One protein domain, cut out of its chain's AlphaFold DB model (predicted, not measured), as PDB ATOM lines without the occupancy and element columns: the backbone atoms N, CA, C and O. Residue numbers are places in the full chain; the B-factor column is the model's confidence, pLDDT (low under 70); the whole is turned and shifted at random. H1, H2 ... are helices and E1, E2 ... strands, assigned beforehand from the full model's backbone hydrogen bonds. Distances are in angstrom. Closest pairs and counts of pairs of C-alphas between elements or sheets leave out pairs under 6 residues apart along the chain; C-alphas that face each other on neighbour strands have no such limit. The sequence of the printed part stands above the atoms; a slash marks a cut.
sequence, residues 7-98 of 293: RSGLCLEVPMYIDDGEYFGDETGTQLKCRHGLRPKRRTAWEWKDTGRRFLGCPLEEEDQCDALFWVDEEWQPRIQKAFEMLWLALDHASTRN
ATOM      1  N   ARG A   7      38.882 -27.937  -2.079       48.34
ATOM      2  CA  ARG A   7      37.963 -27.855  -0.935       48.34
ATOM      3  C   ARG A   7      37.078 -29.084  -1.002       48.34
ATOM      4  O   ARG A   7      36.389 -29.262  -1.996       48.34
ATOM      5  N   SER A   8      37.119 -29.913   0.040       50.47
ATOM      6  CA  SER A   8      36.336 -31.156   0.091       50.47
ATOM      7  C   SER A   8      36.566 -32.033  -1.148       50.47
ATOM      8  O   SER A   8      35.622 -32.389  -1.831       50.47
ATOM      9  N   GLY A   9      37.828 -32.266  -1.526       54.56
ATOM     10  CA  GLY A   9      38.174 -33.066  -2.710       54.56
ATOM     11  C   GLY A   9      37.968 -32.365  -4.059       54.56
ATOM     12  O   GLY A   9      38.688 -32.662  -4.999       54.56
ATOM     13  N   LEU A  10      37.091 -31.364  -4.159       55.50
ATOM     14  CA  LEU A  10      36.807 -30.657  -5.409       55.50
ATOM     15  C   LEU A  10      37.846 -29.568  -5.713       55.50
ATOM     16  O   LEU A  10      38.238 -28.788  -4.840       55.50
ATOM     17  N   CYS A  11      38.264 -29.468  -6.980       58.78
ATOM     18  CA  CYS A  11      39.012 -28.313  -7.487       58.78
ATOM     19  C   CYS A  11      38.212 -27.025  -7.210       58.78
ATOM     20  O   CYS A  11      37.075 -26.945  -7.660       58.78
ATOM     21  N   LEU A  12      38.802 -25.995  -6.579       60.09
ATOM     22  CA  LEU A  12      38.106 -24.723  -6.262       60.09
ATOM     23  C   LEU A  12      37.446 -24.021  -7.467       60.09
ATOM     24  O   LEU A  12      36.606 -23.146  -7.288       60.09
ATOM     25  N   GLU A  13      37.862 -24.349  -8.690       67.56
ATOM     26  CA  GLU A  13      37.290 -23.793  -9.922       67.56
ATOM     27  C   GLU A  13      35.980 -24.485 -10.347       67.56
ATOM     28  O   GLU A  13      35.256 -23.954 -11.189       67.56
ATOM     29  N   VAL A  14      35.666 -25.654  -9.782       79.44
ATOM     30  CA  VAL A  14      34.419 -26.386 -10.022       79.44
ATOM     31  C   VAL A  14      33.454 -26.074  -8.875       79.44
ATOM     32  O   VAL A  14      33.771 -26.407  -7.734       79.44
ATOM     33  N   PRO A  15      32.285 -25.467  -9.153       81.31
ATOM     34  CA  PRO A  15      31.272 -25.221  -8.144       81.31
ATOM     35  C   PRO A  15      30.838 -26.512  -7.458       81.31
ATOM     36  O   PRO A  15      30.761 -27.562  -8.107       81.31
ATOM     37  N   MET A  16      30.467 -26.420  -6.180       85.31
ATOM     38  CA  MET A  16      29.744 -27.504  -5.509       85.31
ATOM     39  C   MET A  16      28.519 -27.893  -6.338       85.31
ATOM     40  O   MET A  16      27.905 -27.044  -6.991       85.31
ATOM     41  N   TYR A  17      28.153 -29.172  -6.333       86.62
ATOM     42  CA  TYR A  17      27.097 -29.660  -7.208       86.62
ATOM     43  C   TYR A  17      26.242 -30.748  -6.574       86.62
ATOM     44  O   TYR A  17      26.662 -31.456  -5.665       86.62
ATOM     45  N   ILE A  18      25.041 -30.902  -7.126       88.00
ATOM     46  CA  ILE A  18      24.159 -32.039  -6.881       88.00
ATOM     47  C   ILE A  18      24.186 -32.924  -8.128       88.00
ATOM     48  O   ILE A  18      24.130 -32.431  -9.263       88.00
ATOM     49  N   ASP A  19      24.303 -34.234  -7.915       83.12
ATOM     50  CA  ASP A  19      24.179 -35.220  -8.980       83.12
ATOM     51  C   ASP A  19      22.745 -35.262  -9.517       83.12
ATOM     52  O   ASP A  19      21.779 -35.434  -8.775       83.12
ATOM     53  N   ASP A  20      22.611 -35.142 -10.834       76.75
ATOM     54  CA  ASP A  20      21.329 -35.246 -11.525       76.75
ATOM     55  C   ASP A  20      20.998 -36.729 -11.773       76.75
ATOM     56  O   ASP A  20      21.246 -37.274 -12.849       76.75
ATOM     57  N   GLY A  21      20.527 -37.414 -10.724       69.12
ATOM     58  CA  GLY A  21      20.298 -38.866 -10.720       69.12
ATOM     59  C   GLY A  21      19.186 -39.356 -11.658       69.12
ATOM     60  O   GLY A  21      19.170 -40.532 -12.011       69.12
ATOM     61  N   GLU A  22      18.281 -38.475 -12.089       61.47
ATOM     62  CA  GLU A  22      17.209 -38.794 -13.047       61.47
ATOM     63  C   GLU A  22      17.649 -38.604 -14.504       61.47
ATOM     64  O   GLU A  22      17.005 -39.103 -15.433       61.47
ATOM     65  N   TYR A  23      18.770 -37.917 -14.730       65.81
ATOM     66  CA  TYR A  23      19.284 -37.673 -16.065       65.81
ATOM     67  C   TYR A  23      20.307 -38.724 -16.490       65.81
ATOM     68  O   TYR A  23      21.517 -38.572 -16.342       65.81
ATOM     69  N   PHE A  24      19.798 -39.769 -17.134       53.84
ATOM     70  CA  PHE A  24      20.598 -40.754 -17.869       53.84
ATOM     71  C   PHE A  24      20.890 -40.325 -19.314       53.84
ATOM     72  O   PHE A  24      21.298 -41.141 -20.138       53.84
ATOM     73  N   GLY A  25      20.620 -39.062 -19.655       53.44
ATOM     74  CA  GLY A  25      20.896 -38.554 -20.985       53.44
ATOM     75  C   GLY A  25      22.397 -38.421 -21.179       53.44
ATOM     76  O   GLY A  25      23.036 -37.570 -20.566       53.44
ATOM     77  N   ASP A  26      22.962 -39.209 -22.087       55.06
ATOM     78  CA  ASP A  26      24.161 -38.755 -22.770       55.06
ATOM     79  C   ASP A  26      23.793 -37.402 -23.385       55.06
ATOM     80  O   ASP A  26      22.815 -37.324 -24.132       55.06
ATOM     81  N   GLU A  27      24.550 -36.336 -23.135       60.09
ATOM     82  CA  GLU A  27      24.508 -35.172 -24.019       60.09
ATOM     83  C   GLU A  27      25.116 -35.604 -25.362       60.09
ATOM     84  O   GLU A  27      26.251 -35.296 -25.713       60.09
ATOM     85  N   THR A  28      24.375 -36.436 -26.098       49.50
ATOM     86  CA  THR A  28      24.888 -37.370 -27.109       49.50
ATOM     87  C   THR A  28      25.401 -36.649 -28.359       49.50
ATOM     88  O   THR A  28      25.898 -37.287 -29.285       49.50
ATOM     89  N   GLY A  29      25.307 -35.315 -28.389       54.88
ATOM     90  CA  GLY A  29      25.789 -34.452 -29.461       54.88
ATOM     91  C   GLY A  29      27.054 -33.650 -29.139       54.88
ATOM     92  O   GLY A  29      27.649 -33.100 -30.066       54.88
ATOM     93  N   THR A  30      27.505 -33.561 -27.882       63.34
ATOM     94  CA  THR A  30      28.676 -32.738 -27.553       63.34
ATOM     95  C   THR A  30      29.962 -33.556 -27.728       63.34
ATOM     96  O   THR A  30      30.200 -34.569 -27.076       63.34
ATOM     97  N   GLN A  31      30.854 -33.121 -28.626       75.75
ATOM     98  CA  GLN A  31      32.212 -33.689 -28.760       75.75
ATOM     99  C   GLN A  31      33.141 -33.257 -27.608       75.75
ATOM    100  O   GLN A  31      34.363 -33.400 -27.696       75.75
ATOM    101  N   LEU A  32      32.566 -32.701 -26.541       81.94
ATOM    102  CA  LEU A  32      33.290 -32.181 -25.398       81.94
ATOM    103  C   LEU A  32      33.915 -33.340 -24.628       81.94
ATOM    104  O   LEU A  32      33.305 -34.385 -24.398       81.94
ATOM    105  N   LYS A  33      35.170 -33.144 -24.243       86.88
ATOM    106  CA  LYS A  33      35.935 -34.081 -23.432       86.88
ATOM    107  C   LYS A  33      36.550 -33.313 -22.283       86.88
ATOM    108  O   LYS A  33      37.035 -32.198 -22.465       86.88
ATOM    109  N   CYS A  34      36.536 -33.920 -21.106       87.56
ATOM    110  CA  CYS A  34      37.307 -33.413 -19.985       87.56
ATOM    111  C   CYS A  34      38.813 -33.609 -20.258       87.56
ATOM    112  O   CYS A  34      39.203 -34.249 -21.240       87.56
ATOM    113  N   ARG A  35      39.692 -33.110 -19.382       83.88
ATOM    114  CA  ARG A  35      41.149 -33.268 -19.561       83.88
ATOM    115  C   ARG A  35      41.603 -34.736 -19.568       83.88
ATOM    116  O   ARG A  35      42.609 -35.052 -20.191       83.88
ATOM    117  N   HIS A  36      40.835 -35.633 -18.949       86.50
ATOM    118  CA  HIS A  36      41.077 -37.081 -18.973       86.50
ATOM    119  C   HIS A  36      40.613 -37.759 -20.274       86.50
ATOM    120  O   HIS A  36      40.723 -38.971 -20.415       86.50
ATOM    121  N   GLY A  37      40.063 -37.003 -21.230       84.69
ATOM    122  CA  GLY A  37      39.530 -37.544 -22.480       84.69
ATOM    123  C   GLY A  37      38.171 -38.237 -22.334       84.69
ATOM    124  O   GLY A  37      37.656 -38.763 -23.323       84.69
ATOM    125  N   LEU A  38      37.590 -38.219 -21.131       86.44
ATOM    126  CA  LEU A  38      36.282 -38.791 -20.824       86.44
ATOM    127  C   LEU A  38      35.161 -37.810 -21.176       86.44
ATOM    128  O   LEU A  38      35.359 -36.590 -21.186       86.44
ATOM    129  N   ARG A  39      33.974 -38.351 -21.455       85.44
ATOM    130  CA  ARG A  39      32.775 -37.541 -21.684       85.44
ATOM    131  C   ARG A  39      32.339 -36.896 -20.365       85.44
ATOM    132  O   ARG A  39      32.246 -37.612 -19.370       85.44
ATOM    133  N   PRO A  40      32.107 -35.578 -20.335       86.88
ATOM    134  CA  PRO A  40      31.592 -34.912 -19.151       86.88
ATOM    135  C   PRO A  40      30.214 -35.444 -18.729       86.88
ATOM    136  O   PRO A  40      29.398 -35.792 -19.581       86.88
ATOM    137  N   LYS A  41      29.953 -35.471 -17.420       85.56
ATOM    138  CA  LYS A  41      28.644 -35.778 -16.828       85.56
ATOM    139  C   LYS A  41      27.909 -34.471 -16.537       85.56
ATOM    140  O   LYS A  41      28.532 -33.511 -16.079       85.56
ATOM    141  N   ARG A  42      26.594 -34.435 -16.767       87.50
ATOM    142  CA  ARG A  42      25.759 -33.295 -16.373       87.50
ATOM    143  C   ARG A  42      25.604 -33.245 -14.852       87.50
ATOM    144  O   ARG A  42      25.342 -34.264 -14.217       87.50
ATOM    145  N   ARG A  43      25.774 -32.056 -14.286       88.50
ATOM    146  CA  ARG A  43      25.678 -31.745 -12.859       88.50
ATOM    147  C   ARG A  43      24.947 -30.415 -12.688       88.50
ATOM    148  O   ARG A  43      24.946 -29.589 -13.602       88.50
ATOM    149  N   THR A  44      24.347 -30.199 -11.525       90.81
ATOM    150  CA  THR A  44      23.676 -28.934 -11.201       90.81
ATOM    151  C   THR A  44      24.479 -28.202 -10.146       90.81
ATOM    152  O   THR A  44      24.744 -28.761  -9.086       90.81
ATOM    153  N   ALA A  45      24.865 -26.960 -10.429       91.00
ATOM    154  CA  ALA A  45      25.602 -26.132  -9.493       91.00
ATOM    155  C   ALA A  45      24.750 -25.820  -8.259       91.00
ATOM    156  O   ALA A  45      23.593 -25.401  -8.346       91.00
ATOM    157  N   TRP A  46      25.356 -26.021  -7.102       88.50
ATOM    158  CA  TRP A  46      24.814 -25.769  -5.778       88.50
ATOM    159  C   TRP A  46      25.742 -24.815  -5.029       88.50
ATOM    160  O   TRP A  46      26.207 -25.087  -3.926       88.50
ATOM    161  N   GLU A  47      26.072 -23.694  -5.667       84.50
ATOM    162  CA  GLU A  47      26.952 -22.704  -5.066       84.50
ATOM    163  C   GLU A  47      26.628 -21.293  -5.557       84.50
ATOM    164  O   GLU A  47      26.535 -21.023  -6.758       84.50
ATOM    165  N   TRP A  48      26.489 -20.382  -4.593       84.12
ATOM    166  CA  TRP A  48      26.449 -18.936  -4.796       84.12
ATOM    167  C   TRP A  48      25.489 -18.491  -5.922       84.12
ATOM    168  O   TRP A  48      24.347 -18.948  -6.017       84.12
ATOM    169  N   LYS A  49      25.950 -17.580  -6.781       88.12
ATOM    170  CA  LYS A  49      25.208 -16.933  -7.870       88.12
ATOM    171  C   LYS A  49      24.768 -17.869  -8.998       88.12
ATOM    172  O   LYS A  49      23.911 -17.475  -9.784       88.12
ATOM    173  N   ASP A  50      25.346 -19.067  -9.085       88.88
ATOM    174  CA  ASP A  50      25.098 -20.036 -10.156       88.88
ATOM    175  C   ASP A  50      24.199 -21.194  -9.705       88.88
ATOM    176  O   ASP A  50      24.011 -22.167 -10.431       88.88
ATOM    177  N   THR A  51      23.597 -21.070  -8.519       90.31
ATOM    178  CA  THR A  51      22.678 -22.064  -7.958       90.31
ATOM    179  C   THR A  51      21.594 -22.453  -8.964       90.31
ATOM    180  O   THR A  51      20.934 -21.602  -9.568       90.31
ATOM    181  N   GLY A  52      21.428 -23.761  -9.153       89.44
ATOM    182  CA  GLY A  52      20.447 -24.348 -10.060       89.44
ATOM    183  C   GLY A  52      20.859 -24.374 -11.534       89.44
ATOM    184  O   GLY A  52      20.123 -24.947 -12.334       89.44
ATOM    185  N   ARG A  53      22.009 -23.802 -11.920       91.94
ATOM    186  CA  ARG A  53      22.500 -23.874 -13.308       91.94
ATOM    187  C   ARG A  53      23.143 -25.221 -13.585       91.94
ATOM    188  O   ARG A  53      23.919 -25.729 -12.775       91.94
ATOM    189  N   ARG A  54      22.880 -25.779 -14.763       91.06
ATOM    190  CA  ARG A  54      23.485 -27.042 -15.190       91.06
ATOM    191  C   ARG A  54      24.827 -26.805 -15.861       91.06
ATOM    192  O   ARG A  54      24.987 -25.896 -16.679       91.06
ATOM    193  N   PHE A  55      25.779 -27.669 -15.543       89.88
ATOM    194  CA  PHE A  55      27.081 -27.719 -16.184       89.88
ATOM    195  C   PHE A  55      27.508 -29.158 -16.455       89.88
ATOM    196  O   PHE A  55      27.068 -30.113 -15.819       89.88
ATOM    197  N   LEU A  56      28.402 -29.298 -17.416       88.94
ATOM    198  CA  LEU A  56      29.115 -30.514 -17.738       88.94
ATOM    199  C   LEU A  56      30.440 -30.538 -16.986       88.94
ATOM    200  O   LEU A  56      31.331 -29.731 -17.268       88.94
ATOM    201  N   GLY A  57      30.568 -31.471 -16.049       87.94
ATOM    202  CA  GLY A  57      31.767 -31.686 -15.244       87.94
ATOM    203  C   GLY A  57      32.494 -32.975 -15.610       87.94
ATOM    204  O   GLY A  57      31.956 -33.846 -16.292       87.94
ATOM    205  N   CYS A  58      33.728 -33.139 -15.139       88.00
ATOM    206  CA  CYS A  58      34.413 -34.429 -15.236       88.00
ATOM    207  C   CYS A  58      33.562 -35.557 -14.601       88.00
ATOM    208  O   CYS A  58      32.955 -35.339 -13.548       88.00
ATOM    209  N   PRO A  59      33.505 -36.750 -15.223       85.06
ATOM    210  CA  PRO A  59      32.756 -37.881 -14.677       85.06
ATOM    211  C   PRO A  59      33.486 -38.605 -13.535       85.06
ATOM    212  O   PRO A  59      32.889 -39.488 -12.934       85.06
ATOM    213  N   LEU A  60      34.758 -38.280 -13.272       84.31
ATOM    214  CA  LEU A  60      35.507 -38.852 -12.151       84.31
ATOM    215  C   LEU A  60      35.031 -38.261 -10.820       84.31
ATOM    216  O   LEU A  60      34.482 -37.155 -10.790       84.31
ATOM    217  N   GLU A  61      35.236 -39.028  -9.755       78.56
ATOM    218  CA  GLU A  61      34.935 -38.636  -8.378       78.56
ATOM    219  C   GLU A  61      35.966 -37.625  -7.862       78.56
ATOM    220  O   GLU A  61      37.045 -37.479  -8.436       78.56
ATOM    221  N   GLU A  62      35.583 -36.893  -6.816       72.50
ATOM    222  CA  GLU A  62      36.140 -35.601  -6.389       72.50
ATOM    223  C   GLU A  62      37.677 -35.544  -6.414       72.50
ATOM    224  O   GLU A  62      38.247 -34.637  -7.017       72.50
ATOM    225  N   GLU A  63      38.347 -36.557  -5.865       71.56
ATOM    226  CA  GLU A  63      39.811 -36.631  -5.727       71.56
ATOM    227  C   GLU A  63      40.564 -36.694  -7.069       71.56
ATOM    228  O   GLU A  63      41.637 -36.105  -7.212       71.56
ATOM    229  N   ASP A  64      39.981 -37.351  -8.073       79.69
ATOM    230  CA  ASP A  64      40.532 -37.475  -9.427       79.69
ATOM    231  C   ASP A  64      39.849 -36.515 -10.414       79.69
ATOM    232  O   ASP A  64      40.092 -36.540 -11.630       79.69
ATOM    233  N   GLN A  65      38.955 -35.656  -9.925       82.50
ATOM    234  CA  GLN A  65      38.166 -34.781 -10.767       82.50
ATOM    235  C   GLN A  65      39.041 -33.676 -11.369       82.50
ATOM    236  O   GLN A  65      39.690 -32.889 -10.681       82.50
ATOM    237  N   CYS A  66      39.024 -33.542 -12.698       86.50
ATOM    238  CA  CYS A  66      39.594 -32.350 -13.318       86.50
ATOM    239  C   CYS A  66      38.626 -31.161 -13.248       86.50
ATOM    240  O   CYS A  66      37.421 -31.332 -13.403       86.50
ATOM    241  N   ASP A  67      39.198 -29.959 -13.210       85.56
ATOM    242  CA  ASP A  67      38.617 -28.626 -13.496       85.56
ATOM    243  C   ASP A  67      37.864 -28.448 -14.842       85.56
ATOM    244  O   ASP A  67      37.636 -27.322 -15.280       85.56
ATOM    245  N   ALA A  68      37.494 -29.521 -15.545       84.62
ATOM    246  CA  ALA A  68      36.687 -29.396 -16.752       84.62
ATOM    247  C   ALA A  68      35.264 -28.989 -16.364       84.62
ATOM    248  O   ALA A  68      34.569 -29.755 -15.695       84.62
ATOM    249  N   LEU A  69      34.852 -27.809 -16.822       87.75
ATOM    250  CA  LEU A  69      33.543 -27.238 -16.560       87.75
ATOM    251  C   LEU A  69      33.025 -26.530 -17.808       87.75
ATOM    252  O   LEU A  69      33.672 -25.623 -18.334       87.75
ATOM    253  N   PHE A  70      31.841 -26.929 -18.265       88.31
ATOM    254  CA  PHE A  70      31.145 -26.265 -19.365       88.31
ATOM    255  C   PHE A  70      29.707 -25.979 -18.955       88.31
ATOM    256  O   PHE A  70      28.955 -26.903 -18.664       88.31
ATOM    257  N   TRP A  71      29.312 -24.709 -18.921       90.88
ATOM    258  CA  TRP A  71      27.935 -24.337 -18.602       90.88
ATOM    259  C   TRP A  71      26.986 -24.752 -19.729       90.88
ATOM    260  O   TRP A  71      27.248 -24.464 -20.897       90.88
ATOM    261  N   VAL A  72      25.897 -25.429 -19.364       88.69
ATOM    262  CA  VAL A  72      24.813 -25.818 -20.278       88.69
ATOM    263  C   VAL A  72      23.788 -24.694 -20.362       88.69
ATOM    264  O   VAL A  72      23.352 -24.325 -21.448       88.69
ATOM    265  N   ASP A  73      23.426 -24.142 -19.205       89.81
ATOM    266  CA  ASP A  73      22.471 -23.046 -19.111       89.81
ATOM    267  C   ASP A  73      23.179 -21.695 -19.244       89.81
ATOM    268  O   ASP A  73      24.323 -21.520 -18.808       89.81
ATOM    269  N   GLU A  74      22.476 -20.712 -19.807       91.50
ATOM    270  CA  GLU A  74      22.940 -19.326 -19.825       91.50
ATOM    271  C   GLU A  74      23.147 -18.791 -18.404       91.50
ATOM    272  O   GLU A  74      22.637 -19.323 -17.412       91.50
ATOM    273  N   GLU A  75      23.960 -17.744 -18.299       92.31
ATOM    274  CA  GLU A  75      24.164 -17.066 -17.030       92.31
ATOM    275  C   GLU A  75      22.856 -16.431 -16.557       92.31
ATOM    276  O   GLU A  75      22.111 -15.826 -17.333       92.31
ATOM    277  N   TRP A  76      22.566 -16.575 -15.263       91.69
ATOM    278  CA  TRP A  76      21.404 -15.930 -14.680       91.69
ATOM    279  C   TRP A  76      21.475 -14.419 -14.874       91.69
ATOM    280  O   TRP A  76      22.534 -13.801 -14.765       91.69
ATOM    281  N   GLN A  77      20.314 -13.796 -15.083       93.06
ATOM    282  CA  GLN A  77      20.241 -12.340 -15.103       93.06
ATOM    283  C   GLN A  77      20.812 -11.764 -13.793       93.06
ATOM    284  O   GLN A  77      20.569 -12.341 -12.727       93.06
ATOM    285  N   PRO A  78      21.479 -10.592 -13.815       93.38
ATOM    286  CA  PRO A  78      22.151 -10.038 -12.635       93.38
ATOM    287  C   PRO A  78      21.248  -9.898 -11.402       93.38
ATOM    288  O   PRO A  78      21.690 -10.061 -10.267       93.38
ATOM    289  N   ARG A  79      19.950  -9.641 -11.615       93.38
ATOM    290  CA  ARG A  79      18.944  -9.589 -10.545       93.38
ATOM    291  C   ARG A  79      18.799 -10.932  -9.822       93.38
ATOM    292  O   ARG A  79      18.710 -10.954  -8.599       93.38
ATOM    293  N   ILE A  80      18.761 -12.025 -10.579       92.06
ATOM    294  CA  ILE A  80      18.601 -13.387 -10.058       92.06
ATOM    295  C   ILE A  80      19.891 -13.827  -9.368       92.06
ATOM    296  O   ILE A  80      19.833 -14.318  -8.245       92.06
ATOM    297  N   GLN A  81      21.050 -13.553  -9.974       91.44
ATOM    298  CA  GLN A  81      22.342 -13.774  -9.320       91.44
ATOM    299  C   GLN A  81      22.387 -13.084  -7.966       91.44
ATOM    300  O   GLN A  81      22.667 -13.732  -6.963       91.44
ATOM    301  N   LYS A  82      22.016 -11.797  -7.911       91.19
ATOM    302  CA  LYS A  82      22.032 -11.047  -6.657       91.19
ATOM    303  C   LYS A  82      21.075 -11.621  -5.616       91.19
ATOM    304  O   LYS A  82      21.412 -11.632  -4.437       91.19
ATOM    305  N   ALA A  83      19.910 -12.110  -6.037       90.62
ATOM    306  CA  ALA A  83      18.983 -12.792  -5.144       90.62
ATOM    307  C   ALA A  83      19.607 -14.069  -4.552       90.62
ATOM    308  O   ALA A  83      19.519 -14.265  -3.341       90.62
ATOM    309  N   PHE A  84      20.295 -14.882  -5.363       91.38
ATOM    310  CA  PHE A  84      21.021 -16.053  -4.869       91.38
ATOM    311  C   PHE A  84      22.166 -15.678  -3.924       91.38
ATOM    312  O   PHE A  84      22.287 -16.288  -2.868       91.38
ATOM    313  N   GLU A  85      22.962 -14.649  -4.232       88.56
ATOM    314  CA  GLU A  85      24.009 -14.168  -3.314       88.56
ATOM    315  C   GLU A  85      23.427 -13.772  -1.953       88.56
ATOM    316  O   GLU A  85      23.943 -14.165  -0.913       88.56
ATOM    317  N   MET A  86      22.329 -13.011  -1.951       87.00
ATOM    318  CA  MET A  86      21.674 -12.587  -0.713       87.00
ATOM    319  C   MET A  86      21.083 -13.769   0.057       87.00
ATOM    320  O   MET A  86      21.129 -13.765   1.285       87.00
ATOM    321  N   LEU A  87      20.556 -14.780  -0.641       89.31
ATOM    322  CA  LEU A  87      20.069 -16.017  -0.032       89.31
ATOM    323  C   LEU A  87      21.210 -16.775   0.659       89.31
ATOM    324  O   LEU A  87      21.068 -17.146   1.820       89.31
ATOM    325  N   TRP A  88      22.336 -16.977  -0.029       87.88
ATOM    326  CA  TRP A  88      23.497 -17.670   0.532       87.88
ATOM    327  C   TRP A  88      24.104 -16.908   1.708       87.88
ATOM    328  O   TRP A  88      24.346 -17.507   2.748       87.88
ATOM    329  N   LEU A  89      24.233 -15.581   1.608       87.31
ATOM    330  CA  LEU A  89      24.642 -14.749   2.743       87.31
ATOM    331  C   LEU A  89      23.672 -14.879   3.918       87.31
ATOM    332  O   LEU A  89      24.103 -14.994   5.059       87.31
ATOM    333  N   ALA A  90      22.362 -14.875   3.665       85.06
ATOM    334  CA  ALA A  90      21.370 -15.063   4.717       85.06
ATOM    335  C   ALA A  90      21.465 -16.458   5.351       85.06
ATOM    336  O   ALA A  90      21.306 -16.567   6.565       85.06
ATOM    337  N   LEU A  91      21.753 -17.499   4.565       84.25
ATOM    338  CA  LEU A  91      21.949 -18.865   5.049       84.25
ATOM    339  C   LEU A  91      23.224 -18.990   5.892       84.25
ATOM    340  O   LEU A  91      23.164 -19.525   6.995       84.25
ATOM    341  N   ASP A  92      24.342 -18.433   5.429       83.94
ATOM    342  CA  ASP A  92      25.604 -18.392   6.175       83.94
ATOM    343  C   ASP A  92      25.434 -17.605   7.477       83.94
ATOM    344  O   ASP A  92      25.853 -18.037   8.552       83.94
ATOM    345  N   HIS A  93      24.752 -16.459   7.415       77.00
ATOM    346  CA  HIS A  93      24.430 -15.660   8.590       77.00
ATOM    347  C   HIS A  93      23.470 -16.399   9.528       77.00
ATOM    348  O   HIS A  93      23.630 -16.313  10.738       77.00
ATOM    349  N   ALA A  94      22.485 -17.140   9.021       73.12
ATOM    350  CA  ALA A  94      21.605 -17.952   9.858       73.12
ATOM    351  C   ALA A  94      22.390 -19.079  10.543       73.12
ATOM    352  O   ALA A  94      22.273 -19.249  11.756       73.12
ATOM    353  N   SER A  95      23.257 -19.764   9.793       69.44
ATOM    354  CA  SER A  95      24.105 -20.847  10.290       69.44
ATOM    355  C   SER A  95      25.150 -20.379  11.309       69.44
ATOM    356  O   SER A  95      25.565 -21.168  12.152       69.44
ATOM    357  N   THR A  96      25.595 -19.120  11.243       66.00
ATOM    358  CA  THR A  96      26.622 -18.562  12.147       66.00
ATOM    359  C   THR A  96      26.044 -17.749  13.303       66.00
ATOM    360  O   THR A  96      26.641 -17.702  14.377       66.00
ATOM    361  N   ARG A  97      24.884 -17.106  13.119       57.94
ATOM    362  CA  ARG A  97      24.300 -16.154  14.082       57.94
ATOM    363  C   ARG A  97      23.215 -16.764  14.963       57.94
ATOM    364  O   ARG A  97      22.842 -16.145  15.954       57.94
ATOM    365  N   ASN A  98      22.702 -17.947  14.624       52.22
ATOM    366  CA  ASN A  98      21.659 -18.624  15.388       52.22
ATOM    367  C   ASN A  98      21.812 -20.154  15.317       52.22
ATOM    368  O   ASN A  98      21.060 -20.805  14.595       52.22
TER     369      ASN A  98
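What this domain is: This is residues 7 to 98 of the 293 residues of an uncharacterized protein of Oryza sativa subsp. japonica (UniProt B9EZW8). Little of this is regular structure: a small twisted sheet of four short strands sits among long loops, and one helix, H1, lies off the sheet; residues 90 to 98, of which 90 to 97 belong to H1, stick out. The 92 printed residues run E1 E2 E3 E4 H1, an antiparallel meander, each strand neighbour to the one before, then the helix; the class is mixed, with 35 residues in named elements. It is only just compact, close to loose (radius of gyration of the C-alphas 14.6 A), spanning 44 by 29 by 23 A.

Where its parts are: E1, residues 17 to 19, 6.5 A long, begins at C-alpha 17 (27.097, -29.660, -7.208). E2 is residues 41 to 45, 12.5 A; E3 54 to 57, 9.5 A; E4 69 to 71, 6.6 A. H1, residues 78 to 97, 27.5 A, ends at C-alpha 97 (24.300, -16.154, 14.082).

How they stand to each other: Within hydrogen-bond range are N 18 and O 44 in hairpin E1 and E2, 2.9 A; N 43 and O 55 in hairpin E2 and E3, 2.8 A; N 56 and O 70 in hairpin E3 and E4, 2.8 A. H1, with every O i to N i+4 pair within range, is not on the sheet.

The domain as a whole: The farthest C-alphas, Gln 31 and Asn 98, are 47.8 A apart. The printed part has no cut; links E1 to E2 and E3 to E4 are long. The pLDDT is under 70 at residues 7 to 13, 21 to 30 and 95 to 98.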